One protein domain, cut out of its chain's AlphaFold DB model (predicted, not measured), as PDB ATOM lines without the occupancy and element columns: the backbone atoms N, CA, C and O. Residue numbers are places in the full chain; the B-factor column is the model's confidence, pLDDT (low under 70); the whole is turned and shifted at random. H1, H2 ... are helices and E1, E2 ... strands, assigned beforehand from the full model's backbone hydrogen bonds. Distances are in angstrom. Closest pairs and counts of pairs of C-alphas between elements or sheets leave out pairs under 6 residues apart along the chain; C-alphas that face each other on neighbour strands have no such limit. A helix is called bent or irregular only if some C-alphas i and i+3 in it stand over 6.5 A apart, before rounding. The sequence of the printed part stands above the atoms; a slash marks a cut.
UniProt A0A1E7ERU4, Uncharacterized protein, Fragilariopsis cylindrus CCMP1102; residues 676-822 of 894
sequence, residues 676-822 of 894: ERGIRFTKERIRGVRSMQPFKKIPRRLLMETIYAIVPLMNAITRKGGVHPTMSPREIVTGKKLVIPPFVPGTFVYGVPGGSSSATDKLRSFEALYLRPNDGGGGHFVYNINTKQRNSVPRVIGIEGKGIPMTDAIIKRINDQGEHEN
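This is residues 676 to 822 of the 894 residues of an uncharacterized protein of Fragilariopsis cylindrus CCMP1102 (UniProt A0A1E7ERU4). A small antiparallel sheet of five strands is folded back on itself, with E4 and E3 facing E1 and E5 and the bent strand E2 as the hinge; H2 lies along it over E3 and E2, and H1 packs slantwise on H2, on the side away from the sheet. H4 lies near the first residue of H2, and the short H3, set between long links, lies near the last turn of H2. The printed part has 147 residues with four named helices and five named strands, in the order H1 H2 H3 E1 E2 E3 E4 E5 H4; the class is mixed, helices and strands. The sheet's order is E4 E3 E2 E1 E5. The whole is compact, with a radius of gyration of the C-alphas of 16.7 A and spans of 55 by 37 by 24 A.

H1, residues 676 to 691, begins at C-alpha 676 (51.163, 49.462, 91.584) and is 22.3 A long. H2, residues 700 to 714, is 21.1 A long; it is neither bent nor irregular, but only just: C-alphas 709 and 712 are 6.1 A apart. H3 is residues 729 to 734. E1, residues 748 to 752, spans 13.2 A, and E2, residues 766 to 773, spans 17.4 A and bends by 73 degrees at residue 769. E3 is residues 780 to 784, E4 residues 789 to 793 and E5 residues 795 to 797. H4, residues 808 to 820, spans 18.1 A and ends at C-alpha 820 (30.049, 34.477, 112.690).

The sheet is strongly twisted, and E1 to E4 form a meander, each strand the antiparallel neighbour of the one before. Within hydrogen-bond range are N 782 and O 791 of E3 and E4, 3.0 A; N 783 and O 769 of E3 and E2, 2.8 A; N 749 and O 768 of E1 and E2, 2.9 A; and N 797 and O 750 of E5 and E1, 2.9 A. H2 is on the sheet at a height of 9.6 A; on the local plane its line and that of E3 stand at 17 degrees, along the strands. The closest C-alphas of H2 and E2 are those of Ala 709 and Arg 772, 5.7 A apart. H1 touches H2 with residues 682 to 686 alone, closest at the C-alphas of Ile 686 and Ile 707, 6.7 A, at a steep tilt of 59 degrees, opposite ways. H3 is close to H2 but not clearly touching, with the C-alphas of Pro 712 and Arg 730 closest at 7.1 A. H4 only grazes the sheet, with residues 810 to 814. Every O i to N i+4 pair is within hydrogen-bond range in H1, H3 and H4, and 10 of 11 are in H2.

The C-alphas farthest apart, those of Gly 721 and Thr 760, are 56.1 A apart. The printed part has no cut. The links H2 to H3, H3 to E1 and E1 to E2 are long. The mean pLDDT of the printed part is 84.0; residues 720 to 722, 754 to 763, 776 to 777 and 801 are under 70.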
ATOM      1  N   GLU A 676      51.895  50.692  91.914       72.06
ATOM      2  CA  GLU A 676      51.163  49.462  91.584       72.06
ATOM      3  C   GLU A 676      51.996  48.212  91.830       72.06
ATOM      4  O   GLU A 676      51.558  47.312  92.551       72.06
ATOM      5  N   ARG A 677      53.264  48.205  91.397       74.94
ATOM      6  CA  ARG A 677      54.237  47.172  91.797       74.94
ATOM      7  C   ARG A 677      54.384  47.077  93.323       74.94
ATOM      8  O   ARG A 677      54.547  45.984  93.871       74.94
ATOM      9  N   GLY A 678      54.266  48.199  94.039       76.50
ATOM     10  CA  GLY A 678      54.216  48.249  95.504       76.50
ATOM     11  C   GLY A 678      52.954  47.617  96.109       76.50
ATOM     12  O   GLY A 678      53.055  46.888  97.103       76.50
ATOM     13  N   ILE A 679      51.785  47.848  95.507       79.06
ATOM     14  CA  ILE A 679      50.495  47.258  95.889       79.06
ATOM     15  C   ILE A 679      50.508  45.752  95.609       79.06
ATOM     16  O   ILE A 679      50.262  44.988  96.541       79.06
ATOM     17  N   ARG A 680      50.888  45.316  94.399       79.56
ATOM     18  CA  ARG A 680      51.040  43.904  93.991       79.56
ATOM     19  C   ARG A 680      51.931  43.146  94.980       79.56
ATOM     20  O   ARG A 680      51.498  42.176  95.596       79.56
ATOM     21  N   PHE A 681      53.127  43.674  95.265       82.38
ATOM     22  CA  PHE A 681      54.038  43.113  96.272       82.38
ATOM     23  C   PHE A 681      53.418  43.041  97.679       82.38
ATOM     24  O   PHE A 681      53.711  42.120  98.440       82.38
ATOM     25  N   THR A 682      52.565  43.997  98.054       84.56
ATOM     26  CA  THR A 682      51.896  44.001  99.363       84.56
ATOM     27  C   THR A 682      50.760  42.979  99.428       84.56
ATOM     28  O   THR A 682      50.720  42.213 100.394       84.56
ATOM     29  N   LYS A 683      49.903  42.899  98.395       84.69
ATOM     30  CA  LYS A 683      48.868  41.857  98.240       84.69
ATOM     31  C   LYS A 683      49.517  40.466  98.370       84.69
ATOM     32  O   LYS A 683      49.112  39.683  99.229       84.69
ATOM     33  N   GLU A 684      50.607  40.215  97.641       84.94
ATOM     34  CA  GLU A 684      51.347  38.942  97.656       84.94
ATOM     35  C   GLU A 684      51.957  38.567  99.011       84.94
ATOM     36  O   GLU A 684      51.830  37.431  99.471       84.94
ATOM     37  N   ARG A 685      52.593  39.508  99.720       86.19
ATOM     38  CA  ARG A 685      53.161  39.202 101.048       86.19
ATOM     39  C   ARG A 685      52.082  38.896 102.084       86.19
ATOM     40  O   ARG A 685      52.324  38.074 102.970       86.19
ATOM     41  N   ILE A 686      50.899  39.499 101.961       86.50
ATOM     42  CA  ILE A 686      49.746  39.186 102.812       86.50
ATOM     43  C   ILE A 686      49.165  37.811 102.440       86.50
ATOM     44  O   ILE A 686      48.975  36.996 103.344       86.50
ATOM     45  N   ARG A 687      48.976  37.507 101.142       86.06
ATOM     46  CA  ARG A 687      48.572  36.176 100.635       86.06
ATOM     47  C   ARG A 687      49.505  35.076 101.164       86.06
ATOM     48  O   ARG A 687      49.038  34.127 101.784       86.06
ATOM     49  N   GLY A 688      50.823  35.246 101.040       86.19
ATOM     50  CA  GLY A 688      51.813  34.268 101.507       86.19
ATOM     51  C   GLY A 688      51.739  33.960 103.010       86.19
ATOM     52  O   GLY A 688      51.780  32.795 103.399       86.19
ATOM     53  N   VAL A 689      51.581  34.971 103.875       85.38
ATOM     54  CA  VAL A 689      51.418  34.736 105.326       85.38
ATOM     55  C   VAL A 689      50.052  34.134 105.649       85.38
ATOM     56  O   VAL A 689      49.969  33.233 106.483       85.38
ATOM     57  N   ARG A 690      48.993  34.568 104.958       86.62
ATOM     58  CA  ARG A 690      47.642  34.015 105.093       86.62
ATOM     59  C   ARG A 690      47.589  32.518 104.768       86.62
ATOM     60  O   ARG A 690      46.910  31.787 105.489       86.62
ATOM     61  N   SER A 691      48.305  32.076 103.734       85.81
ATOM     62  CA  SER A 691      48.376  30.672 103.299       85.81
ATOM     63  C   SER A 691      49.204  29.774 104.224       85.81
ATOM     64  O   SER A 691      49.030  28.560 104.207       85.81
ATOM     65  N   MET A 692      50.075  30.342 105.068       83.62
ATOM     66  CA  MET A 692      50.791  29.587 106.109       83.62
ATOM     67  C   MET A 692      49.941  29.321 107.365       83.62
ATOM     68  O   MET A 692      50.378  28.590 108.254       83.62
ATOM     69  N   GLN A 693      48.747  29.913 107.478       87.75
ATOM     70  CA  GLN A 693      47.873  29.766 108.643       87.75
ATOM     71  C   GLN A 693      46.817  28.664 108.412       87.75
ATOM     72  O   GLN A 693      46.170  28.660 107.367       87.75
ATOM     73  N   PRO A 694      46.554  27.773 109.390       88.38
ATOM     74  CA  PRO A 694      45.685  26.597 109.220       88.38
ATOM     75  C   PRO A 694      44.172  26.912 109.240       88.38
ATOM     76  O   PRO A 694      43.348  26.025 109.461       88.38
ATOM     77  N   PHE A 695      43.783  28.174 109.054       90.94
ATOM     78  CA  PHE A 695      42.397  28.634 109.157       90.94
ATOM     79  C   PHE A 695      41.779  28.814 107.763       90.94
ATOM     80  O   PHE A 695      42.354  29.496 106.912       90.94
ATOM     81  N   LYS A 696      40.581  28.270 107.535       90.25
ATOM     82  CA  LYS A 696      39.777  28.503 106.323       90.25
ATOM     83  C   LYS A 696      39.189  29.912 106.332       90.25
ATOM     84  O   LYS A 696      39.409  30.663 105.388       90.25
ATOM     85  N   LYS A 697      38.549  30.306 107.436       91.19
ATOM     86  CA  LYS A 697      38.022  31.654 107.699       91.19
ATOM     87  C   LYS A 697      38.766  32.283 108.875       91.19
ATOM     88  O   LYS A 697      39.114  31.592 109.831       91.19
ATOM     89  N   ILE A 698      39.029  33.587 108.798       90.38
ATOM     90  CA  ILE A 698      39.774  34.342 109.816       90.38
ATOM     91  C   ILE A 698      38.930  35.527 110.299       90.38
ATOM     92  O   ILE A 698      38.448  36.270 109.451       90.38
ATOM     93  N   PRO A 699      38.797  35.754 111.621       92.38
ATOM     94  CA  PRO A 699      38.136  36.937 112.175       92.38
ATOM     95  C   PRO A 699      38.752  38.252 111.684       92.38
ATOM     96  O   PRO A 699      39.980  38.388 111.632       92.38
ATOM     97  N   ARG A 700      37.920  39.268 111.430       87.81
ATOM     98  CA  ARG A 700      38.313  40.600 110.931       87.81
ATOM     99  C   ARG A 700      39.452  41.192 111.750       87.81
ATOM    100  O   ARG A 700      40.442  41.674 111.201       87.81
ATOM    101  N   ARG A 701      39.354  41.106 113.082       87.56
ATOM    102  CA  ARG A 701      40.373  41.642 113.998       87.56
ATOM    103  C   ARG A 701      41.727  40.944 113.846       87.56
ATOM    104  O   ARG A 701      42.759  41.614 113.884       87.56
ATOM    105  N   LEU A 702      41.729  39.623 113.666       89.31
ATOM    106  CA  LEU A 702      42.943  38.835 113.457       89.31
ATOM    107  C   LEU A 702      43.565  39.137 112.084       89.31
ATOM    108  O   LEU A 702      44.785  39.282 111.992       89.31
ATOM    109  N   LEU A 703      42.744  39.318 111.044       88.75
ATOM    110  CA  LEU A 703      43.201  39.733 109.716       88.75
ATOM    111  C   LEU A 703      43.853  41.127 109.745       88.75
ATOM    112  O   LEU A 703      44.989  41.278 109.294       88.75
ATOM    113  N   MET A 704      43.196  42.126 110.346       85.56
ATOM    114  CA  MET A 704      43.741  43.488 110.473       85.56
ATOM    115  C   MET A 704      45.091  43.512 111.202       85.56
ATOM    116  O   MET A 704      46.044  44.126 110.727       85.56
ATOM    117  N   GLU A 705      45.208  42.823 112.341       86.06
ATOM    118  CA  GLU A 705      46.471  42.773 113.089       86.06
ATOM    119  C   GLU A 705      47.561  41.972 112.360       86.06
ATOM    120  O   GLU A 705      48.741  42.298 112.490       86.06
ATOM    121  N   THR A 706      47.185  40.975 111.551       85.06
ATOM    122  CA  THR A 706      48.114  40.260 110.663       85.06
ATOM    123  C   THR A 706      48.683  41.213 109.606       85.06
ATOM    124  O   THR A 706      49.901  41.294 109.451       85.06
ATOM    125  N   ILE A 707      47.848  42.034 108.961       86.25
ATOM    126  CA  ILE A 707      48.295  43.072 108.012       86.25
ATOM    127  C   ILE A 707      49.201  44.105 108.715       86.25
ATOM    128  O   ILE A 707      50.284  44.426 108.218       86.25
ATOM    129  N   TYR A 708      48.822  44.567 109.914       83.62
ATOM    130  CA  TYR A 708      49.631  45.487 110.728       83.62
ATOM    131  C   TYR A 708      50.940  44.882 111.265       83.62
ATOM    132  O   TYR A 708      51.829  45.635 111.660       83.62
ATOM    133  N   ALA A 709      51.091  43.555 111.288       84.25
ATOM    134  CA  ALA A 709      52.365  42.890 111.563       84.25
ATOM    135  C   ALA A 709      53.242  42.793 110.303       84.25
ATOM    136  O   ALA A 709      54.450  43.026 110.369       84.25
ATOM    137  N   ILE A 710      52.631  42.495 109.153       86.62
ATOM    138  CA  ILE A 710      53.324  42.247 107.883       86.62
ATOM    139  C   ILE A 710      53.928  43.527 107.297       86.62
ATOM    140  O   ILE A 710      55.109  43.527 106.948       86.62
ATOM    141  N   VAL A 711      53.186  44.638 107.229       85.00
ATOM    142  CA  VAL A 711      53.677  45.871 106.576       85.00
ATOM    143  C   VAL A 711      54.937  46.450 107.257       85.00
ATOM    144  O   VAL A 711      55.916  46.736 106.558       85.00
ATOM    145  N   PRO A 712      55.022  46.563 108.602       79.50
ATOM    146  CA  PRO A 712      56.260  46.973 109.268       79.50
ATOM    147  C   PRO A 712      57.399  45.956 109.140       79.50
ATOM    148  O   PRO A 712      58.558  46.351 109.251       79.50
ATOM    149  N   LEU A 713      57.107  44.668 108.924       82.94
ATOM    150  CA  LEU A 713      58.124  43.639 108.686       82.94
ATOM    151  C   LEU A 713      58.699  43.753 107.265       82.94
ATOM    152  O   LEU A 713      59.916  43.788 107.105       82.94
ATOM    153  N   MET A 714      57.846  43.928 106.250       85.69
ATOM    154  CA  MET A 714      58.250  44.195 104.860       85.69
ATOM    155  C   MET A 714      59.135  45.440 104.736       85.69
ATOM    156  O   MET A 714      60.061  45.460 103.930       85.69
ATOM    157  N   ASN A 715      58.851  46.474 105.530       85.69
ATOM    158  CA  ASN A 715      59.613  47.722 105.530       85.69
ATOM    159  C   ASN A 715      60.828  47.695 106.474       85.69
ATOM    160  O   ASN A 715      61.644  48.609 106.409       85.69
ATOM    161  N   ALA A 716      60.974  46.669 107.321       85.38
ATOM    162  CA  ALA A 716      62.161  46.437 108.155       85.38
ATOM    163  C   ALA A 716      63.287  45.680 107.425       85.38
ATOM    164  O   ALA A 716      64.352  45.465 107.995       85.38
ATOM    165  N   ILE A 717      63.060  45.282 106.171       84.19
ATOM    166  CA  ILE A 717      64.026  44.588 105.316       84.19
ATOM    167  C   ILE A 717      64.462  45.552 104.202       84.19
ATOM    168  O   ILE A 717      63.644  46.297 103.655       84.19
ATOM    169  N   THR A 718      65.754  45.572 103.870       81.44
ATOM    170  CA  THR A 718      66.274  46.331 102.724       81.44
ATOM    171  C   THR A 718      65.807  45.700 101.412       81.44
ATOM    172  O   THR A 718      65.821  44.481 101.246       81.44
ATOM    173  N   ARG A 719      65.382  46.529 100.452       72.25
ATOM    174  CA  ARG A 719      65.023  46.069  99.103       72.25
ATOM    175  C   ARG A 719      66.164  46.345  98.131       72.25
ATOM    176  O   ARG A 719      66.830  47.373  98.227       72.25
ATOM    177  N   LYS A 720      66.323  45.457  97.147       64.81
ATOM    178  CA  LYS A 720      67.017  45.750  95.886       64.81
ATOM    179  C   LYS A 720      66.434  47.046  95.299       64.81
ATOM    180  O   LYS A 720      65.215  47.161  95.235       64.81
ATOM    181  N   GLY A 721      67.273  48.014  94.934       68.25
ATOM    182  CA  GLY A 721      66.827  49.334  94.457       68.25
ATOM    183  C   GLY A 721      66.324  50.287  95.550       68.25
ATOM    184  O   GLY A 721      65.792  51.344  95.235       68.25
ATOM    185  N   GLY A 722      66.449  49.928  96.832       66.81
ATOM    186  CA  GLY A 722      66.014  50.769  97.946       66.81
ATOM    187  C   GLY A 722      66.872  52.025  98.144       66.81
ATOM    188  O   GLY A 722      68.052  52.049  97.810       66.81
ATOM    189  N   VAL A 723      66.270  53.042  98.772       71.50
ATOM    190  CA  VAL A 723      66.841  54.389  99.000       71.50
ATOM    191  C   VAL A 723      68.183  54.386  99.758       71.50
ATOM    192  O   VAL A 723      68.962  55.324  99.624       71.50
ATOM    193  N   HIS A 724      68.474  53.350 100.551       77.62
ATOM    194  CA  HIS A 724      69.750  53.199 101.255       77.62
ATOM    195  C   HIS A 724      70.267  51.756 101.136       77.62
ATOM    196  O   HIS A 724      69.473  50.826 101.298       77.62
ATOM    197  N   PRO A 725      71.580  51.529 100.922       75.56
ATOM    198  CA  PRO A 725      72.132  50.185 100.729       75.56
ATOM    199  C   PRO A 725      72.023  49.282 101.969       75.56
ATOM    200  O   PRO A 725      71.926  48.065 101.834       75.56
ATOM    201  N   THR A 726      72.031  49.858 103.177       80.88
ATOM    202  CA  THR A 726      72.094  49.097 104.443       80.88
ATOM    203  C   THR A 726      70.964  49.376 105.434       80.88
ATOM    204  O   THR A 726      70.767  48.578 106.344       80.88
ATOM    205  N   MET A 727      70.214  50.472 105.275       83.00
ATOM    206  CA  MET A 727      69.136  50.834 106.203       83.00
ATOM    207  C   MET A 727      67.808  50.481 105.556       83.00
ATOM    208  O   MET A 727      67.532  50.878 104.423       83.00
ATOM    209  N   SER A 728      66.969  49.742 106.275       89.00
ATOM    210  CA  SER A 728      65.620  49.441 105.792       89.00
ATOM    211  C   SER A 728      64.763  50.717 105.711       89.00
ATOM    212  O   SER A 728      65.000  51.651 106.484       89.00
ATOM    213  N   PRO A 729      63.727  50.780 104.850       87.00
ATOM    214  CA  PRO A 729      62.810  51.924 104.804       87.00
ATOM    215  C   PRO A 729      62.264  52.331 106.184       87.00
ATOM    216  O   PRO A 729      62.170  53.517 106.493       87.00
ATOM    217  N   ARG A 730      61.980  51.359 107.061       85.62
ATOM    218  CA  ARG A 730      61.542  51.583 108.447       85.62
ATOM    219  C   ARG A 730      62.639  52.163 109.338       85.62
ATOM    220  O   ARG A 730      62.332  52.992 110.190       85.62
ATOM    221  N   GLU A 731      63.893  51.769 109.160       88.19
ATOM    222  CA  GLU A 731      65.021  52.307 109.930       88.19
ATOM    223  C   GLU A 731      65.345  53.755 109.530       88.19
ATOM    224  O   GLU A 731      65.563  54.606 110.395       88.19
ATOM    225  N   ILE A 732      65.258  54.069 108.235       85.81
ATOM    226  CA  ILE A 732      65.348  55.444 107.724       85.81
ATOM    227  C   ILE A 732      64.228  56.290 108.358       85.81
ATOM    228  O   ILE A 732      64.494  57.222 109.120       85.81
ATOM    229  N   VAL A 733      62.972  55.899 108.122       83.38
ATOM    230  CA  VAL A 733      61.767  56.695 108.420       83.38
ATOM    231  C   VAL A 733      61.363  56.695 109.899       83.38
ATOM    232  O   VAL A 733      60.711  57.628 110.348       83.38
ATOM    233  N   THR A 734      61.741  55.689 110.694       80.81
ATOM    234  CA  THR A 734      61.335  55.595 112.116       80.81
ATOM    235  C   THR A 734      62.486  55.369 113.098       80.81
ATOM    236  O   THR A 734      62.254  55.349 114.304       80.81
ATOM    237  N   GLY A 735      63.718  55.156 112.620       83.06
ATOM    238  CA  GLY A 735      64.866  54.807 113.467       83.06
ATOM    239  C   GLY A 735      64.823  53.388 114.052       83.06
ATOM    240  O   GLY A 735      65.724  53.010 114.797       83.06
ATOM    241  N   LYS A 736      63.791  52.588 113.742       83.25
ATOM    242  CA  LYS A 736      63.596  51.248 114.313       83.25
ATOM    243  C   LYS A 736      64.148  50.163 113.394       83.25
ATOM    244  O   LYS A 736      63.702  50.019 112.257       83.25
ATOM    245  N   LYS A 737      65.085  49.380 113.929       84.50
ATOM    246  CA  LYS A 737      65.665  48.193 113.286       84.50
ATOM    247  C   LYS A 737      64.676  47.025 113.249       84.50
ATOM    248  O   LYS A 737      63.674  47.013 113.966       84.50
ATOM    249  N   LEU A 738      64.983  46.021 112.428       85.00
ATOM    250  CA  LEU A 738      64.271  44.745 112.428       85.00
ATOM    251  C   LEU A 738      64.394  44.061 113.797       85.00
ATOM    252  O   LEU A 738      65.476  43.645 114.198       85.00
ATOM    253  N   VAL A 739      63.261  43.891 114.476       82.00
ATOM    254  CA  VAL A 739      63.117  42.944 115.587       82.00
ATOM    255  C   VAL A 739      62.506  41.676 115.009       82.00
ATOM    256  O   VAL A 739      61.356  41.696 114.564       82.00
ATOM    257  N   ILE A 740      63.276  40.588 114.979       83.00
ATOM    258  CA  ILE A 740      62.788  39.291 114.498       83.00
ATOM    259  C   ILE A 740      61.718  38.793 115.485       83.00
ATOM    260  O   ILE A 740      62.006  38.686 116.680       83.00
ATOM    261  N   PRO A 741      60.481  38.514 115.037       86.12
ATOM    262  CA  PRO A 741      59.454  37.989 115.922       86.12
ATOM    263  C   PRO A 741      59.796  36.537 116.324       86.12
ATOM    264  O   PRO A 741      60.146  35.745 115.451       86.12
ATOM    265  N   PRO A 742      59.665  36.142 117.608       86.62
ATOM    266  CA  PRO A 742      59.923  34.766 118.055       86.62
ATOM    267  C   PRO A 742      58.981  33.711 117.447       86.62
ATOM    268  O   PRO A 742      59.294  32.522 117.481       86.62
ATOM    269  N   PHE A 743      57.834  34.132 116.899       89.06
ATOM    270  CA  PHE A 743      56.843  33.273 116.249       89.06
ATOM    271  C   PHE A 743      56.252  33.974 115.017       89.06
ATOM    272  O   PHE A 743      56.267  35.202 114.922       89.06
ATOM    273  N   VAL A 744      55.701  33.204 114.080       86.00
ATOM    274  CA  VAL A 744      55.010  33.741 112.895       86.00
ATOM    275  C   VAL A 744      53.631  34.293 113.317       86.00
ATOM    276  O   VAL A 744      53.012  33.746 114.237       86.00
ATOM    277  N   PRO A 745      53.108  35.369 112.695       89.12
ATOM    278  CA  PRO A 745      51.739  35.816 112.947       89.12
ATOM    279  C   PRO A 745      50.730  34.679 112.713       89.12
ATOM    280  O   PRO A 745      50.744  34.036 111.664       89.12
ATOM    281  N   GLY A 746      49.854  34.421 113.684       89.25
ATOM    282  CA  GLY A 746      48.895  33.308 113.674       89.25
ATOM    283  C   GLY A 746      49.381  32.010 114.339       89.25
ATOM    284  O   GLY A 746      48.586  31.087 114.496       89.25
ATOM    285  N   THR A 747      50.640  31.917 114.780       91.69
ATOM    286  CA  THR A 747      51.134  30.772 115.568       91.69
ATOM    287  C   THR A 747      50.460  30.707 116.946       91.69
ATOM    288  O   THR A 747      50.352  31.726 117.628       91.69
ATOM    289  N   PHE A 748      50.046  29.516 117.393       94.06
ATOM    290  CA  PHE A 748      49.440  29.326 118.717       94.06
ATOM    291  C   PHE A 748      50.478  29.438 119.850       94.06
ATOM    292  O   PHE A 748      51.551  28.829 119.797       94.06
ATOM    293  N   VAL A 749      50.157  30.239 120.869       94.50
ATOM    294  CA  VAL A 749      51.000  30.553 122.034       94.50
ATOM    295  C   VAL A 749      50.135  30.779 123.276       94.50
ATOM    296  O   VAL A 749      48.954  31.111 123.177       94.50
ATOM    297  N   TYR A 750      50.729  30.696 124.466       93.19
ATOM    298  CA  TYR A 750      50.095  31.237 125.671       93.19
ATOM    299  C   TYR A 750      50.572  32.668 125.935       93.19
ATOM    300  O   TYR A 750      51.774  32.925 126.042       93.19
ATOM    301  N   GLY A 751      49.632  33.605 126.067       91.50
ATOM    302  CA  GLY A 751      49.900  34.965 126.535       91.50
ATOM    303  C   GLY A 751      49.983  35.006 128.061       91.50
ATOM    304  O   GLY A 751      49.114  34.456 128.736       91.50
ATOM    305  N   VAL A 752      51.011  35.657 128.612       89.88
ATOM    306  CA  VAL A 752      51.190  35.824 130.064       89.88
ATOM    307  C   VAL A 752      50.866  37.276 130.437       89.88
ATOM    308  O   VAL A 752      51.598  38.169 130.005       89.88
ATOM    309  N   PRO A 753      49.788  37.560 131.195       83.38
ATOM    310  CA  PRO A 753      49.492  38.915 131.659       83.38
ATOM    311  C   PRO A 753      50.580  39.432 132.616       83.38
ATOM    312  O   PRO A 753      51.276  38.659 133.271       83.38
ATOM    313  N   GLY A 754      50.749  40.755 132.681       69.56
ATOM    314  CA  GLY A 754      51.736  41.381 133.563       69.56
ATOM    315  C   GLY A 754      51.283  41.459 135.022       69.56
ATOM    316  O   GLY A 754      50.110  41.696 135.298       69.56
ATOM    317  N   GLY A 755      52.244  41.326 135.940       63.72
ATOM    318  CA  GLY A 755      52.041  41.425 137.389       63.72
ATOM    319  C   GLY A 755      51.992  40.071 138.101       63.72
ATOM    320  O   GLY A 755      51.471  39.084 137.586       63.72
ATOM    321  N   SER A 756      52.538  40.018 139.315       53.09
ATOM    322  CA  SER A 756      52.505  38.838 140.183       53.09
ATOM    323  C   SER A 756      51.239  38.835 141.046       53.09
ATOM    324  O   SER A 756      51.252  39.333 142.170       53.09
ATOM    325  N   SER A 757      50.136  38.272 140.546       53.91
ATOM    326  CA  SER A 757      48.960  38.013 141.385       53.91
ATOM    327  C   SER A 757      49.080  36.663 142.094       53.91
ATOM    328  O   SER A 757      49.092  35.619 141.442       53.91
ATOM    329  N   SER A 758      49.102  36.679 143.428       54.50
ATOM    330  CA  SER A 758      48.973  35.481 144.275       54.50
ATOM    331  C   SER A 758      47.557  34.886 144.277       54.50
ATOM    332  O   SER A 758      47.380  33.748 144.703       54.50
ATOM    333  N   ALA A 759      46.563  35.631 143.781       56.69
ATOM    334  CA  ALA A 759      45.177  35.187 143.662       56.69
ATOM    335  C   ALA A 759      45.040  33.942 142.767       56.69
ATOM    336  O   ALA A 759      45.520  33.922 141.631       56.69
ATOM    337  N   THR A 760      44.340  32.927 143.272       58.66
ATOM    338  CA  THR A 760      44.008  31.677 142.567       58.66
ATOM    339  C   THR A 760      43.040  31.876 141.405       58.66
ATOM    340  O   THR A 760      43.067  31.105 140.451       58.66
ATOM    341  N   ASP A 761      42.232  32.933 141.461       61.34
ATOM    342  CA  ASP A 761      41.058  33.106 140.599       61.34
ATOM    343  C   ASP A 761      41.391  33.780 139.255       61.34
ATOM    344  O   ASP A 761      40.524  33.971 138.403       61.34
ATOM    345  N   LYS A 762      42.659  34.157 139.043       61.31
ATOM    346  CA  LYS A 762      43.147  34.741 137.787       61.31
ATOM    347  C   LYS A 762      43.981  33.722 137.016       61.31
ATOM    348  O   LYS A 762      44.996  33.233 137.512       61.31
ATOM    349  N   LEU A 763      43.597  33.455 135.764       63.31
ATOM    350  CA  LEU A 763      44.396  32.627 134.861       63.31
ATOM    351  C   LEU A 763      45.795  33.237 134.679       63.31
ATOM    352  O   LEU A 763      45.947  34.348 134.170       63.31
ATOM    353  N   ARG A 764      46.825  32.470 135.054       77.00
ATOM    354  CA  ARG A 764      48.244  32.862 134.942       77.00
ATOM    355  C   ARG A 764      48.734  32.966 133.494       77.00
ATOM    356  O   ARG A 764      49.762  33.584 133.237       77.00
ATOM    357  N   SER A 765      48.009  32.363 132.558       88.38
ATOM    358  CA  SER A 765      48.219  32.492 131.119       88.38
ATOM    359  C   SER A 765      46.925  32.187 130.366       88.38
ATOM    360  O   SER A 765      46.085  31.443 130.868       88.38
ATOM    361  N   PHE A 766      46.770  32.724 129.157       90.81
ATOM    362  CA  PHE A 766      45.585  32.520 128.319       90.81
ATOM    363  C   PHE A 766      45.949  32.085 126.896       90.81
ATOM    364  O   PHE A 766      47.016  32.420 126.382       90.81
ATOM    365  N   GLU A 767      45.046  31.338 126.263       93.31
ATOM    366  CA  GLU A 767      45.162  30.879 124.876       93.31
ATOM    367  C   GLU A 767      45.154  32.056 123.894       93.31
ATOM    368  O   GLU A 767      44.224  32.874 123.885       93.31
ATOM    369  N   ALA A 768      46.185  32.146 123.053       94.38
ATOM    370  CA  ALA A 768      46.339  33.247 122.120       94.38
ATOM    371  C   ALA A 768      46.993  32.826 120.795       94.38
ATOM    372  O   ALA A 768      47.714  31.834 120.709       94.38
ATOM    373  N   LEU A 769      46.781  33.626 119.753       94.62
ATOM    374  CA  LEU A 769      47.582  33.577 118.534       94.62
ATOM    375  C   LEU A 769      48.593  34.722 118.561       94.62
ATOM    376  O   LEU A 769      48.260  35.860 118.900       94.62
ATOM    377  N   TYR A 770      49.842  34.433 118.219       93.81
ATOM    378  CA  TYR A 770      50.894  35.436 118.166       93.81
ATOM    379  C   TYR A 770      50.633  36.449 117.043       93.81
ATOM    380  O   TYR A 770      50.187  36.065 115.963       93.81
ATOM    381  N   LEU A 771      50.923  37.736 117.275       91.56
ATOM    382  CA  LEU A 771      50.802  38.780 116.249       91.56
ATOM    383  C   LEU A 771      52.163  39.394 115.908       91.56
ATOM    384  O   LEU A 771      52.623  39.266 114.778       91.56
ATOM    385  N   ARG A 772      52.803  40.085 116.862       90.06
ATOM    386  CA  ARG A 772      54.067  40.823 116.646       90.06
ATOM    387  C   ARG A 772      54.716  41.273 117.963       90.06
ATOM    388  O   ARG A 772      54.011  41.375 118.971       90.06
ATOM    389  N   PRO A 773      56.022  41.603 117.990       88.38
ATOM    390  CA  PRO A 773      56.630  42.275 119.136       88.38
ATOM    391  C   PRO A 773      56.064  43.692 119.319       88.38
ATOM    392  O   PRO A 773      55.482  44.284 118.402       88.38
ATOM    393  N   ASN A 774      56.237  44.243 120.517       85.00
ATOM    394  CA  ASN A 774      55.956  45.643 120.802       85.00
ATOM    395  C   ASN A 774      57.192  46.500 120.483       85.00
ATOM    396  O   ASN A 774      58.233  46.372 121.112       85.00
ATOM    397  N   ASP A 775      57.062  47.441 119.551       71.81
ATOM    398  CA  ASP A 775      58.135  48.365 119.154       71.81
ATOM    399  C   ASP A 775      58.580  49.367 120.249       71.81
ATOM    400  O   ASP A 775      59.409  50.241 119.972       71.81
ATOM    401  N   GLY A 776      57.955  49.348 121.431       66.19
ATOM    402  CA  GLY A 776      58.234  50.247 122.559       66.19
ATOM    403  C   GLY A 776      58.886  49.584 123.779       66.19
ATOM    404  O   GLY A 776      59.059  50.255 124.789       66.19
ATOM    405  N   GLY A 777      59.209  48.287 123.729       67.44
ATOM    406  CA  GLY A 777      59.823  47.557 124.846       67.44
ATOM    407  C   GLY A 777      59.743  46.039 124.665       67.44
ATOM    408  O   GLY A 777      59.218  45.563 123.667       67.44
ATOM    409  N   GLY A 778      60.208  45.256 125.641       73.56
ATOM    410  CA  GLY A 778      60.316  43.788 125.532       73.56
ATOM    411  C   GLY A 778      59.007  42.978 125.473       73.56
ATOM    412  O   GLY A 778      59.051  41.769 125.654       73.56
ATOM    413  N   GLY A 779      57.849  43.615 125.270       87.00
ATOM    414  CA  GLY A 779      56.541  42.952 125.234       87.00
ATOM    415  C   GLY A 779      56.107  42.480 123.842       87.00
ATOM    416  O   GLY A 779      56.784  42.685 122.832       87.00
ATOM    417  N   HIS A 780      54.914  41.893 123.772       91.19
ATOM    418  CA  HIS A 780      54.320  41.345 122.554       91.19
ATOM    419  C   HIS A 780      52.829  41.672 122.449       91.19
ATOM    420  O   HIS A 780      52.131  41.805 123.454       91.19
ATOM    421  N   PHE A 781      52.329  41.727 121.218       91.94
ATOM    422  CA  PHE A 781      50.904  41.721 120.917       91.94
ATOM    423  C   PHE A 781      50.462  40.312 120.523       91.94
ATOM    424  O   PHE A 781      51.128  39.635 119.733       91.94
ATOM    425  N   VAL A 782      49.323  39.888 121.065       93.75
ATOM    426  CA  VAL A 782      48.703  38.585 120.801       93.75
ATOM    427  C   VAL A 782      47.191  38.743 120.625       93.75
ATOM    428  O   VAL A 782      46.577  39.609 121.248       93.75
ATOM    429  N   TYR A 783      46.582  37.916 119.782       94.88
ATOM    430  CA  TYR A 783      45.133  37.807 119.641       94.88
ATOM    431  C   TYR A 783      44.613  36.812 120.677       94.88
ATOM    432  O   TYR A 783      44.930  35.626 120.606       94.88
ATOM    433  N   ASN A 784      43.857  37.284 121.662       93.44
ATOM    434  CA  ASN A 784      43.269  36.438 122.692       93.44
ATOM    435  C   ASN A 784      42.051  35.706 122.107       93.44
ATOM    436  O   ASN A 784      41.057  36.331 121.738       93.44
ATOM    437  N   ILE A 785      42.131  34.375 122.047       93.38
ATOM    438  CA  ILE A 785      41.136  33.525 121.373       93.38
ATOM    439  C   ILE A 785      39.779  33.574 122.090       93.38
ATOM    440  O   ILE A 785      38.736  33.408 121.458       93.38
ATOM    441  N   ASN A 786      39.778  33.828 123.404       88.19
ATOM    442  CA  ASN A 786      38.566  33.877 124.217       88.19
ATOM    443  C   ASN A 786      37.872  35.244 124.145       88.19
ATOM    444  O   ASN A 786      36.655  35.287 123.993       88.19
ATOM    445  N   THR A 787      38.618  36.354 124.216       87.25
ATOM    446  CA  THR A 787      38.028  37.708 124.139       87.25
ATOM    447  C   THR A 787      37.850  38.230 122.714       87.25
ATOM    448  O   THR A 787      37.229  39.272 122.534       87.25
ATOM    449  N   LYS A 788      38.394  37.536 121.704       90.44
ATOM    450  CA  LYS A 788      38.424  37.946 120.286       90.44
ATOM    451  C   LYS A 788      39.145  39.281 120.027       90.44
ATOM    452  O   LYS A 788      38.951  39.906 118.985       90.44
ATOM    453  N   GLN A 789      39.987  39.729 120.962       88.00
ATOM    454  CA  GLN A 789      40.654  41.035 120.923       88.00
ATOM    455  C   GLN A 789      42.183  40.923 120.946       88.00
ATOM    456  O   GLN A 789      42.761  39.906 121.336       88.00
ATOM    457  N   ARG A 790      42.859  42.000 120.526       90.06
ATOM    458  CA  ARG A 790      44.318  42.135 120.657       90.06
ATOM    459  C   ARG A 790      44.677  42.548 122.084       90.06
ATOM    460  O   ARG A 790      44.420  43.685 122.478       90.06
ATOM    461  N   ASN A 791      45.432  41.702 122.774       88.44
ATOM    462  CA  ASN A 791      46.017  41.996 124.078       88.44
ATOM    463  C   ASN A 791      47.518  42.312 123.945       88.44
ATOM    464  O   ASN A 791      48.210  41.782 123.073       88.44
ATOM    465  N   SER A 792      48.030  43.164 124.836       88.94
ATOM    466  CA  SER A 792      49.470  43.368 125.045       88.94
ATOM    467  C   SER A 792      49.922  42.528 126.238       88.94
ATOM    468  O   SER A 792      49.294  42.585 127.295       88.94
ATOM    469  N   VAL A 793      51.006  41.770 126.089       88.44
ATOM    470  CA  VAL A 793      51.571  40.903 127.135       88.44
ATOM    471  C   VAL A 793      53.080  41.132 127.270       88.44
ATOM    472  O   VAL A 793      53.758  41.267 126.252       88.44
ATOM    473  N   PRO A 794      53.655  41.169 128.486       88.25
ATOM    474  CA  PRO A 794      55.107  41.253 128.662       88.25
ATOM    475  C   PRO A 794      55.847  39.987 128.211       88.25
ATOM    476  O   PRO A 794      57.038  40.052 127.941       88.25
ATOM    477  N   ARG A 795      55.168  38.833 128.147       88.62
ATOM    478  CA  ARG A 795      55.770  37.546 127.788       88.62
ATOM    479  C   ARG A 795      54.771  36.645 127.066       88.62
ATOM    480  O   ARG A 795      53.575  36.655 127.357       88.62
ATOM    481  N   VAL A 796      55.294  35.829 126.158       91.69
ATOM    482  CA  VAL A 796      54.596  34.705 125.520       91.69
ATOM    483  C   VAL A 796      55.295  33.387 125.861       91.69
ATOM    484  O   VAL A 796      56.477  33.375 126.207       91.69
ATOM    485  N   ILE A 797      54.566  32.274 125.792       89.69
ATOM    486  CA  ILE A 797      55.093  30.917 125.988       89.69
ATOM    487  C   ILE A 797      54.754  30.076 124.751       89.69
ATOM    488  O   ILE A 797      53.603  30.034 124.320       89.69
ATOM    489  N   GLY A 798      55.761  29.393 124.208       86.69
ATOM    490  CA  GLY A 798      55.663  28.451 123.092       86.69
ATOM    491  C   GLY A 798      57.004  27.748 122.857       86.69
ATOM    492  O   GLY A 798      58.002  28.128 123.470       86.69
ATOM    493  N   ILE A 799      57.041  26.726 121.996       81.81
ATOM    494  CA  ILE A 799      58.291  26.033 121.640       81.81
ATOM    495  C   ILE A 799      59.079  26.926 120.679       81.81
ATOM    496  O   ILE A 799      58.546  27.329 119.645       81.81
ATOM    497  N   GLU A 800      60.329  27.243 121.007       70.62
ATOM    498  CA  GLU A 800      61.159  28.188 120.250       70.62
ATOM    499  C   GLU A 800      61.179  27.883 118.737       70.62
ATOM    500  O   GLU A 800      61.361  26.740 118.310       70.62
ATOM    501  N   GLY A 801      60.899  28.904 117.918       65.38
ATOM    502  CA  GLY A 801      60.836  28.806 116.455       65.38
ATOM    503  C   GLY A 801      59.657  28.011 115.866       65.38
ATOM    504  O   GLY A 801      59.523  27.980 114.644       65.38
ATOM    505  N   LYS A 802      58.802  27.372 116.680       72.44
ATOM    506  CA  LYS A 802      57.672  26.536 116.207       72.44
ATOM    507  C   LYS A 802      56.312  26.870 116.831       72.44
ATOM    508  O   LYS A 802      55.285  26.549 116.242       72.44
ATOM    509  N   GLY A 803      56.292  27.515 117.996       79.94
ATOM    510  CA  GLY A 803      55.075  27.740 118.776       79.94
ATOM    511  C   GLY A 803      54.560  26.479 119.459       79.94
ATOM    512  O   GLY A 803      55.278  25.495 119.614       79.94
ATOM    513  N   ILE A 804      53.316  26.517 119.919       88.06
ATOM    514  CA  ILE A 804      52.633  25.351 120.485       88.06
ATOM    515  C   ILE A 804      51.882  24.641 119.348       88.06
ATOM    516  O   ILE A 804      51.243  25.330 118.548       88.06
ATOM    517  N   PRO A 805      51.922  23.295 119.250       86.31
ATOM    518  CA  PRO A 805      51.109  22.558 118.287       86.31
ATOM    519  C   PRO A 805      49.633  22.953 118.398       86.31
ATOM    520  O   PRO A 805      49.043  22.895 119.478       86.31
ATOM    521  N   MET A 806      49.051  23.394 117.286       87.88
ATOM    522  CA  MET A 806      47.667  23.852 117.250       87.88
ATOM    523  C   MET A 806      46.727  22.646 117.176       87.88
ATOM    524  O   MET A 806      46.956  21.735 116.385       87.88
ATOM    525  N   THR A 807      45.686  22.628 118.008       91.06
ATOM    526  CA  THR A 807      44.699  21.540 118.025       91.06
ATOM    527  C   THR A 807      43.542  21.829 117.073       91.06
ATOM    528  O   THR A 807      43.191  22.991 116.845       91.06
ATOM    529  N   ASP A 808      42.879  20.778 116.585       91.00
ATOM    530  CA  ASP A 808      41.681  20.906 115.744       91.00
ATOM    531  C   ASP A 808      40.567  21.709 116.433       91.00
ATOM    532  O   ASP A 808      39.824  22.432 115.777       91.00
ATOM    533  N   ALA A 809      40.485  21.650 117.769       91.31
ATOM    534  CA  ALA A 809      39.549  22.450 118.554       91.31
ATOM    535  C   ALA A 809      39.835  23.961 118.450       91.31
ATOM    536  O   ALA A 809      38.907  24.753 118.297       91.31
ATOM    537  N   ILE A 810      41.111  24.367 118.483       91.38
ATOM    538  CA  ILE A 810      41.522  25.769 118.303       91.38
ATOM    539  C   ILE A 810      41.284  26.210 116.858       91.38
ATOM    540  O   ILE A 810      40.708  27.275 116.633       91.38
ATOM    541  N   ILE A 811      41.663  25.377 115.883       93.62
ATOM    542  CA  ILE A 811      41.422  25.640 114.457       93.62
ATOM    543  C   ILE A 811      39.922  25.831 114.215       93.62
ATOM    544  O   ILE A 811      39.523  26.847 113.646       93.62
ATOM    545  N   LYS A 812      39.075  24.915 114.698       94.38
ATOM    546  CA  LYS A 812      37.618  25.038 114.603       94.38
ATOM    547  C   LYS A 812      37.131  26.335 115.247       94.38
ATOM    548  O   LYS A 812      36.396  27.069 114.605       94.38
ATOM    549  N   ARG A 813      37.588  26.674 116.456       94.50
ATOM    550  CA  ARG A 813      37.146  27.877 117.181       94.50
ATOM    551  C   ARG A 813      37.465  29.184 116.448       94.50
ATOM    552  O   ARG A 813      36.653  30.102 116.499       94.50
ATOM    553  N   ILE A 814      38.600  29.273 115.753       94.81
ATOM    554  CA  ILE A 814      38.948  30.444 114.926       94.81
ATOM    555  C   ILE A 814      38.110  30.492 113.643       94.81
ATOM    556  O   ILE A 814      37.616  31.560 113.283       94.81
ATOM    557  N   ASN A 815      37.887  29.345 112.995       94.38
ATOM    558  CA  ASN A 815      36.992  29.262 111.838       94.38
ATOM    559  C   ASN A 815      35.552  29.645 112.209       94.38
ATOM    560  O   ASN A 815      34.965  30.475 111.528       94.38
ATOM    561  N   ASP A 816      35.026  29.124 113.323       94.56
ATOM    562  CA  ASP A 816      33.705  29.464 113.860       94.56
ATOM    563  C   ASP A 816      33.589  30.980 114.119       94.56
ATOM    564  O   ASP A 816      32.550  31.574 113.843       94.56
ATOM    565  N   GLN A 817      34.645  31.634 114.622       92.81
ATOM    566  CA  GLN A 817      34.664  33.093 114.800       92.81
ATOM    567  C   GLN A 817      34.613  33.841 113.458       92.81
ATOM    568  O   GLN A 817      33.851  34.797 113.338       92.81
ATOM    569  N   GLY A 818      35.367  33.397 112.446       91.12
ATOM    570  CA  GLY A 818      35.306  33.966 111.094       91.12
ATOM    571  C   GLY A 818      33.946  33.758 110.414       91.12
ATOM    572  O   GLY A 818      33.442  34.669 109.763       91.12
ATOM    573  N   GLU A 819      33.322  32.594 110.621       92.94
ATOM    574  CA  GLU A 819      31.966  32.261 110.164       92.94
ATOM    575  C   GLU A 819      30.937  33.263 110.718       92.94
ATOM    576  O   GLU A 819      30.209  33.884 109.952       92.94
ATOM    577  N   HIS A 820      30.950  33.513 112.036       92.31
ATOM    578  CA  HIS A 820      30.049  34.477 112.690       92.31
ATOM    579  C   HIS A 820      30.266  35.936 112.241       92.31
ATOM    580  O   HIS A 820      29.370  36.762 112.389       92.31
ATOM    581  N   GLU A 821      31.447  36.274 111.718       89.75
ATOM    582  CA  GLU A 821      31.783  37.613 111.209       89.75
ATOM    583  C   GLU A 821      31.549  37.754 109.688       89.75
ATOM    584  O   GLU A 821      31.974  38.749 109.074       89.75
ATOM    585  N   ASN A 822      30.880  36.763 109.077       87.56
ATOM    586  CA  ASN A 822      30.647  36.628 107.637       87.56
ATOM    587  C   ASN A 822      31.945  36.819 106.835       87.56
ATOM    588  O   ASN A 822      32.017  37.640 105.922       87.56
TER     589      ASN A 822